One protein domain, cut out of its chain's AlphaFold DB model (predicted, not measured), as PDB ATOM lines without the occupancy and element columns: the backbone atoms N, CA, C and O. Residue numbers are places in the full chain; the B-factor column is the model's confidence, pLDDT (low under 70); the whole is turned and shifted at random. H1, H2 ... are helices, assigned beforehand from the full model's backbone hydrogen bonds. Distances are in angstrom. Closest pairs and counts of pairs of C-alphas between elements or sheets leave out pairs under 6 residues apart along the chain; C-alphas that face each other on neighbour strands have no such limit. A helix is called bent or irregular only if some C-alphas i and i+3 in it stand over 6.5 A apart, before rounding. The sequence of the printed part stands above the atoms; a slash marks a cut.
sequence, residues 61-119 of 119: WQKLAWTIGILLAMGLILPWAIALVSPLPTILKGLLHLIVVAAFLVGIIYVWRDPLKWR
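What this domain is: This is residues 61 to 119 of the 119 residues of an uncharacterized protein of Suicoccus acidiformans (UniProt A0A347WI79). The model is a long helical hairpin: H1 and H2 run side by side in opposite ways, joined by a tight turn at one end. H1 kinks near residue 79, and a tail, residues 113 to 119, adds to the length at the other end. The printed part has 59 residues with two named helices, H1 then H2, and no named strand; it is all helix. It is loose, with a radius of gyration of the C-alphas of 14.9 A, and spans 51 by 21 by 9 A.

How they stand to each other: H1, residues 61 to 85, has a kink of 43 degrees near residue 79, and residues 75 to 80 of it stand free. It is only just irregular: C-alphas 76 and 79 are 6.7 A apart. H1 and H2, residues 90 to 112, form a hairpin. They touch, their closest C-alphas being those of Val 85 and Lys 93, 6.2 A apart. They run opposite ways at a shallow tilt of 13 degrees. Every O i to N i+4 pair is within hydrogen-bond range in H2, and 19 of 21 in H1.

Where its parts are: H1 is 34.7 A long from C-alpha 61 at (-22.079, 1.077, 32.788). H2 is 32.8 A long and ends at C-alpha 112, (-12.079, -5.471, 32.615).

The domain as a whole: The two C-alphas farthest apart, those of Pro 87 and Arg 119, are 51.8 A apart. The printed part has no cut. Mean pLDDT of the printed part is 72.2, with residues 79, 94, 105, 108 and 112 to 119 under 70.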
ATOM      1  N   TRP A  61     -21.423   0.876  34.085       77.50
ATOM      2  CA  TRP A  61     -22.079   1.077  32.788       77.50
ATOM      3  C   TRP A  61     -21.078   1.240  31.639       77.50
ATOM      4  O   TRP A  61     -21.324   0.762  30.538       77.50
ATOM      5  N   GLN A  62     -19.907   1.826  31.911       79.31
ATOM      6  CA  GLN A  62     -18.821   1.945  30.939       79.31
ATOM      7  C   GLN A  62     -18.259   0.574  30.520       79.31
ATOM      8  O   GLN A  62     -18.094   0.321  29.330       79.31
ATOM      9  N   LYS A  63     -17.997  -0.339  31.469       73.81
ATOM     10  CA  LYS A  63     -17.510  -1.702  31.165       73.81
ATOM     11  C   LYS A  63     -18.559  -2.524  30.419       73.81
ATOM     12  O   LYS A  63     -18.217  -3.270  29.500       73.81
ATOM     13  N   LEU A  64     -19.830  -2.364  30.793       78.56
ATOM     14  CA  LEU A  64     -20.948  -2.981  30.082       78.56
ATOM     15  C   LEU A  64     -21.010  -2.477  28.632       78.56
ATOM     16  O   LEU A  64     -21.029  -3.295  27.716       78.56
ATOM     17  N   ALA A  65     -20.958  -1.158  28.420       78.69
ATOM     18  CA  ALA A  65     -20.983  -0.550  27.091       78.69
ATOM     19  C   ALA A  65     -19.806  -1.006  26.215       78.69
ATOM     20  O   ALA A  65     -20.019  -1.384  25.067       78.69
ATOM     21  N   TRP A  66     -18.584  -1.061  26.758       79.19
ATOM     22  CA  TRP A  66     -17.424  -1.589  26.030       79.19
ATOM     23  C   TRP A  66     -17.573  -3.064  25.674       79.19
ATOM     24  O   TRP A  66     -17.253  -3.458  24.557       79.19
ATOM     25  N   THR A  67     -18.093  -3.880  26.592       74.69
ATOM     26  CA  THR A  67     -18.322  -5.304  26.318       74.69
ATOM     27  C   THR A  67     -19.350  -5.481  25.202       74.69
ATOM     28  O   THR A  67     -19.106  -6.234  24.261       74.69
ATOM     29  N   ILE A  68     -20.471  -4.757  25.264       80.31
ATOM     30  CA  ILE A  68     -21.496  -4.771  24.211       80.31
ATOM     31  C   ILE A  68     -20.905  -4.275  22.886       80.31
ATOM     32  O   ILE A  68     -21.121  -4.904  21.856       80.31
ATOM     33  N   GLY A  69     -20.114  -3.200  22.907       82.56
ATOM     34  CA  GLY A  69     -19.437  -2.668  21.724       82.56
ATOM     35  C   GLY A  69     -18.507  -3.685  21.063       82.56
ATOM     36  O   GLY A  69     -18.563  -3.859  19.849       82.56
ATOM     37  N   ILE A  70     -17.710  -4.417  21.847       75.81
ATOM     38  CA  ILE A  70     -16.843  -5.492  21.339       75.81
ATOM     39  C   ILE A  70     -17.682  -6.631  20.744       75.81
ATOM     40  O   ILE A  70     -17.358  -7.122  19.664       75.81
ATOM     41  N   LEU A  71     -18.765  -7.043  21.412       74.88
ATOM     42  CA  LEU A  71     -19.651  -8.101  20.913       74.88
ATOM     43  C   LEU A  71     -20.334  -7.709  19.597       74.88
ATOM     44  O   LEU A  71     -20.379  -8.513  18.669       74.88
ATOM     45  N   LEU A  72     -20.823  -6.472  19.493       80.19
ATOM     46  CA  LEU A  72     -21.415  -5.941  18.266       80.19
ATOM     47  C   LEU A  72     -20.377  -5.835  17.147       80.19
ATOM     48  O   LEU A  72     -20.648  -6.270  16.030       80.19
ATOM     49  N   ALA A  73     -19.177  -5.326  17.442       79.25
ATOM     50  CA  ALA A  73     -18.090  -5.258  16.472       79.25
ATOM     51  C   ALA A  73     -17.719  -6.657  15.957       79.25
ATOM     52  O   ALA A  73     -17.607  -6.860  14.752       79.25
ATOM     53  N   MET A  74     -17.612  -7.647  16.847       72.19
ATOM     54  CA  MET A  74     -17.383  -9.044  16.469       72.19
ATOM     55  C   MET A  74     -18.510  -9.587  15.588       72.19
ATOM     56  O   MET A  74     -18.224 -10.182  14.555       72.19
ATOM     57  N   GLY A  75     -19.772  -9.355  15.959       71.69
ATOM     58  CA  GLY A  75     -20.930  -9.786  15.175       71.69
ATOM     59  C   GLY A  75     -20.962  -9.183  13.768       71.69
ATOM     60  O   GLY A  75     -21.281  -9.886  12.813       71.69
ATOM     61  N   LEU A  76     -20.571  -7.914  13.624       79.06
ATOM     62  CA  LEU A  76     -20.506  -7.213  12.336       79.06
ATOM     63  C   LEU A  76     -19.299  -7.629  11.482       79.06
ATOM     64  O   LEU A  76     -19.403  -7.664  10.258       79.06
ATOM     65  N   ILE A  77     -18.162  -7.948  12.105       73.06
ATOM     66  CA  ILE A  77     -16.936  -8.368  11.408       73.06
ATOM     67  C   ILE A  77     -16.996  -9.858  11.030       73.06
ATOM     68  O   ILE A  77     -16.375 -10.263  10.048       73.06
ATOM     69  N   LEU A  78     -17.767 -10.678  11.755       71.06
ATOM     70  CA  LEU A  78     -17.854 -12.127  11.546       71.06
ATOM     71  C   LEU A  78     -18.171 -12.535  10.095       71.06
ATOM     72  O   LEU A  78     -17.464 -13.397   9.578       71.06
ATOM     73  N   PRO A  79     -19.165 -11.941   9.401       68.88
ATOM     74  CA  PRO A  79     -19.472 -12.288   8.013       68.88
ATOM     75  C   PRO A  79     -18.283 -12.062   7.071       68.88
ATOM     76  O   PRO A  79     -17.972 -12.917   6.241       68.88
ATOM     77  N   TRP A  80     -17.574 -10.944   7.250       75.62
ATOM     78  CA  TRP A  80     -16.380 -10.603   6.476       75.62
ATOM     79  C   TRP A  80     -15.221 -11.552   6.784       75.62
ATOM     80  O   TRP A  80     -14.562 -12.042   5.869       75.62
ATOM     81  N   ALA A  81     -15.012 -11.876   8.062       72.19
ATOM     82  CA  ALA A  81     -14.003 -12.838   8.486       72.19
ATOM     83  C   ALA A  81     -14.281 -14.236   7.910       72.19
ATOM     84  O   ALA A  81     -13.366 -14.873   7.399       72.19
ATOM     85  N   ILE A  82     -15.539 -14.696   7.927       71.50
ATOM     86  CA  ILE A  82     -15.955 -15.983   7.349       71.50
ATOM     87  C   ILE A  82     -15.656 -16.020   5.849       71.50
ATOM     88  O   ILE A  82     -15.075 -16.996   5.376       71.50
ATOM     89  N   ALA A  83     -16.012 -14.966   5.110       74.06
ATOM     90  CA  ALA A  83     -15.728 -14.876   3.682       74.06
ATOM     91  C   ALA A  83     -14.215 -14.935   3.404       74.06
ATOM     92  O   ALA A  83     -13.781 -15.731   2.569       74.06
ATOM     93  N   LEU A  84     -13.418 -14.178   4.165       78.69
ATOM     94  CA  LEU A  84     -11.962 -14.103   4.024       78.69
ATOM     95  C   LEU A  84     -11.266 -15.446   4.293       78.69
ATOM     96  O   LEU A  84     -10.309 -15.793   3.604       78.69
ATOM     97  N   VAL A  85     -11.744 -16.218   5.276       75.94
ATOM     98  CA  VAL A  85     -11.146 -17.519   5.637       75.94
ATOM     99  C   VAL A  85     -11.779 -18.706   4.913       75.94
ATOM    100  O   VAL A  85     -11.270 -19.824   5.006       75.94
ATOM    101  N   SER A  86     -12.875 -18.495   4.176       79.69
ATOM    102  CA  SER A  86     -13.584 -19.557   3.456       79.69
ATOM    103  C   SER A  86     -12.707 -20.379   2.492       79.69
ATOM    104  O   SER A  86     -12.867 -21.607   2.524       79.69
ATOM    105  N   PRO A  87     -11.743 -19.806   1.730       85.31
ATOM    106  CA  PRO A  87     -10.930 -20.582   0.792       85.31
ATOM    107  C   PRO A  87      -9.721 -21.272   1.446       85.31
ATOM    108  O   PRO A  87      -9.027 -22.039   0.786       85.31
ATOM    109  N   LEU A  88      -9.433 -21.007   2.724       82.00
ATOM    110  CA  LEU A  88      -8.226 -21.523   3.373       82.00
ATOM    111  C   LEU A  88      -8.329 -23.029   3.693       82.00
ATOM    112  O   LEU A  88      -9.420 -23.541   3.935       82.00
ATOM    113  N   PRO A  89      -7.204 -23.756   3.781       83.44
ATOM    114  CA  PRO A  89      -7.151 -25.098   4.360       83.44
ATOM    115  C   PRO A  89      -7.674 -25.143   5.805       83.44
ATOM    116  O   PRO A  89      -7.473 -24.204   6.577       83.44
ATOM    117  N   THR A  90      -8.276 -26.266   6.214       77.94
ATOM    118  CA  THR A  90      -8.886 -26.451   7.549       77.94
ATOM    119  C   THR A  90      -7.948 -26.099   8.706       77.94
ATOM    120  O   THR A  90      -8.370 -25.450   9.659       77.94
ATOM    121  N   ILE A  91      -6.666 -26.470   8.606       74.31
ATOM    122  CA  ILE A  91      -5.654 -26.175   9.633       74.31
ATOM    123  C   ILE A  91      -5.481 -24.660   9.807       74.31
ATOM    124  O   ILE A  91      -5.492 -24.158  10.929       74.31
ATOM    125  N   LEU A  92      -5.395 -23.914   8.700       73.25
ATOM    126  CA  LEU A  92      -5.264 -22.456   8.727       73.25
ATOM    127  C   LEU A  92      -6.536 -21.777   9.251       73.25
ATOM    128  O   LEU A  92      -6.431 -20.821  10.017       73.25
ATOM    129  N   LYS A  93      -7.729 -22.307   8.930       74.88
ATOM    130  CA  LYS A  93      -8.988 -21.839   9.541       74.88
ATOM    131  C   LYS A  93      -8.962 -22.011  11.060       74.88
ATOM    132  O   LYS A  93      -9.329 -21.082  11.772       74.88
ATOM    133  N   GLY A  94      -8.496 -23.164  11.547       69.25
ATOM    134  CA  GLY A  94      -8.359 -23.445  12.978       69.25
ATOM    135  C   GLY A  94      -7.385 -22.499  13.687       69.25
ATOM    136  O   GLY A  94      -7.720 -21.951  14.735       69.25
ATOM    137  N   LEU A  95      -6.214 -22.242  13.091       74.38
ATOM    138  CA  LEU A  95      -5.225 -21.298  13.630       74.38
ATOM    139  C   LEU A  95      -5.756 -19.861  13.684       74.38
ATOM    140  O   LEU A  95      -5.603 -19.187  14.700       74.38
ATOM    141  N   LEU A  96      -6.432 -19.399  12.628       76.56
ATOM    142  CA  LEU A  96      -7.072 -18.081  12.626       76.56
ATOM    143  C   LEU A  96      -8.172 -17.984  13.684       76.56
ATOM    144  O   LEU A  96      -8.283 -16.963  14.357       76.56
ATOM    145  N   HIS A  97      -8.935 -19.058  13.887       73.31
ATOM    146  CA  HIS A  97      -9.936 -19.114  14.948       73.31
ATOM    147  C   HIS A  97      -9.299 -18.950  16.337       73.31
ATOM    148  O   HIS A  97      -9.773 -18.148  17.139       73.31
ATOM    149  N   LEU A  98      -8.183 -19.639  16.597       70.88
ATOM    150  CA  LEU A  98      -7.407 -19.494  17.833       70.88
ATOM    151  C   LEU A  98      -6.920 -18.057  18.051       70.88
ATOM    152  O   LEU A  98      -7.051 -17.535  19.157       70.88
ATOM    153  N   ILE A  99      -6.407 -17.398  17.006       76.81
ATOM    154  CA  ILE A  99      -5.951 -16.001  17.077       76.81
ATOM    155  C   ILE A  99      -7.111 -15.065  17.427       76.81
ATOM    156  O   ILE A  99      -6.962 -14.206  18.294       76.81
ATOM    157  N   VAL A 100      -8.273 -15.240  16.793       73.06
ATOM    158  CA  VAL A 100      -9.463 -14.417  17.059       73.06
ATOM    159  C   VAL A 100      -9.944 -14.598  18.500       73.06
ATOM    160  O   VAL A 100     -10.191 -13.609  19.191       73.06
ATOM    161  N   VAL A 101     -10.010 -15.841  18.985       71.25
ATOM    162  CA  VAL A 101     -10.361 -16.134  20.383       71.25
ATOM    163  C   VAL A 101      -9.351 -15.493  21.340       71.25
ATOM    164  O   VAL A 101      -9.754 -14.864  22.317       71.25
ATOM    165  N   ALA A 102      -8.049 -15.583  21.054       71.88
ATOM    166  CA  ALA A 102      -7.008 -14.973  21.878       71.88
ATOM    167  C   ALA A 102      -7.110 -13.438  21.912       71.88
ATOM    168  O   ALA A 102      -7.091 -12.848  22.992       71.88
ATOM    169  N   ALA A 103      -7.270 -12.786  20.756       75.00
ATOM    170  CA  ALA A 103      -7.437 -11.334  20.660       75.00
ATOM    171  C   ALA A 103      -8.671 -10.854  21.437       75.00
ATOM    172  O   ALA A 103      -8.615  -9.849  22.148       75.00
ATOM    173  N   PHE A 104      -9.764 -11.614  21.365       70.25
ATOM    174  CA  PHE A 104     -10.969 -11.334  22.131       70.25
ATOM    175  C   PHE A 104     -10.737 -11.462  23.641       70.25
ATOM    176  O   PHE A 104     -11.097 -10.557  24.394       70.25
ATOM    177  N   LEU A 105     -10.098 -12.548  24.093       69.25
ATOM    178  CA  LEU A 105      -9.751 -12.730  25.504       69.25
ATOM    179  C   LEU A 105      -8.893 -11.566  26.015       69.25
ATOM    180  O   LEU A 105      -9.176 -11.029  27.082       69.25
ATOM    181  N   VAL A 106      -7.904 -11.123  25.235       74.94
ATOM    182  CA  VAL A 106      -7.078  -9.951  25.563       74.94
ATOM    183  C   VAL A 106      -7.921  -8.675  25.642       74.94
ATOM    184  O   VAL A 106      -7.777  -7.923  26.604       74.94
ATOM    185  N   GLY A 107      -8.825  -8.438  24.686       71.88
ATOM    186  CA  GLY A 107      -9.712  -7.271  24.677       71.88
ATOM    187  C   GLY A 107     -10.642  -7.217  25.891       71.88
ATOM    188  O   GLY A 107     -10.746  -6.183  26.549       71.88
ATOM    189  N   ILE A 108     -11.255  -8.350  26.249       68.50
ATOM    190  CA  ILE A 108     -12.063  -8.470  27.469       68.50
ATOM    191  C   ILE A 108     -11.194  -8.232  28.705       68.50
ATOM    192  O   ILE A 108     -11.549  -7.407  29.540       68.50
ATOM    193  N   ILE A 109     -10.032  -8.881  28.817       72.75
ATOM    194  CA  ILE A 109      -9.119  -8.662  29.946       72.75
ATOM    195  C   ILE A 109      -8.723  -7.187  30.047       72.75
ATOM    196  O   ILE A 109      -8.669  -6.665  31.153       72.75
ATOM    197  N   TYR A 110      -8.487  -6.501  28.928       77.12
ATOM    198  CA  TYR A 110      -8.131  -5.084  28.907       77.12
ATOM    199  C   TYR A 110      -9.272  -4.186  29.404       77.12
ATOM    200  O   TYR A 110      -9.055  -3.391  30.314       77.12
ATOM    201  N   VAL A 111     -10.492  -4.350  28.877       71.44
ATOM    202  CA  VAL A 111     -11.682  -3.587  29.315       71.44
ATOM    203  C   VAL A 111     -11.985  -3.819  30.796       71.44
ATOM    204  O   VAL A 111     -12.432  -2.921  31.511       71.44
ATOM    205  N   TRP A 112     -11.751  -5.043  31.262       69.69
ATOM    206  CA  TRP A 112     -12.079  -5.471  32.615       69.69
ATOM    207  C   TRP A 112     -10.918  -5.396  33.597       69.69
ATOM    208  O   TRP A 112     -11.125  -5.626  34.795       69.69
ATOM    209  N   ARG A 113      -9.721  -5.040  33.125       68.88
ATOM    210  CA  ARG A 113      -8.605  -4.649  33.974       68.88
ATOM    211  C   ARG A 113      -9.059  -3.387  34.679       68.88
ATOM    212  O   ARG A 113      -9.201  -2.336  34.063       68.88
ATOM    213  N   ASP A 114      -9.318  -3.498  35.980       60.94
ATOM    214  CA  ASP A 114      -9.436  -2.293  36.789       60.94
ATOM    215  C   ASP A 114      -8.173  -1.471  36.526       60.94
ATOM    216  O   ASP A 114      -7.080  -2.053  36.597       60.94
ATOM    217  N   PRO A 115      -8.288  -0.172  36.171       54.72
ATOM    218  CA  PRO A 115      -7.123   0.690  36.192       54.72
ATOM    219  C   PRO A 115      -6.570   0.495  37.587       54.72
ATOM    220  O   PRO A 115      -7.290   0.735  38.560       54.72
ATOM    221  N   LEU A 116      -5.384  -0.114  37.669       45.41
ATOM    222  CA  LEU A 116      -4.742  -0.429  38.927       45.41
ATOM    223  C   LEU A 116      -4.775   0.879  39.704       45.41
ATOM    224  O   LEU A 116      -4.045   1.812  39.378       45.41
ATOM    225  N   LYS A 117      -5.675   0.978  40.683       42.88
ATOM    226  CA  LYS A 117      -5.540   1.982  41.713       42.88
ATOM    227  C   LYS A 117      -4.298   1.501  42.438       42.88
ATOM    228  O   LYS A 117      -4.393   0.630  43.292       42.88
ATOM    229  N   TRP A 118      -3.137   1.971  41.983       37.56
ATOM    230  CA  TRP A 118      -1.966   2.118  42.825       37.56
ATOM    231  C   TRP A 118      -2.442   3.018  43.963       37.56
ATOM    232  O   TRP A 118      -2.482   4.241  43.846       37.56
ATOM    233  N   ARG A 119      -2.995   2.378  44.982       39.47
ATOM    234  CA  ARG A 119      -3.212   2.912  46.309       39.47
ATOM    235  C   ARG A 119      -2.560   1.914  47.236       39.47
ATOM    236  O   ARG A 119      -2.894   0.717  47.091       39.47
TER     237      ARG A 119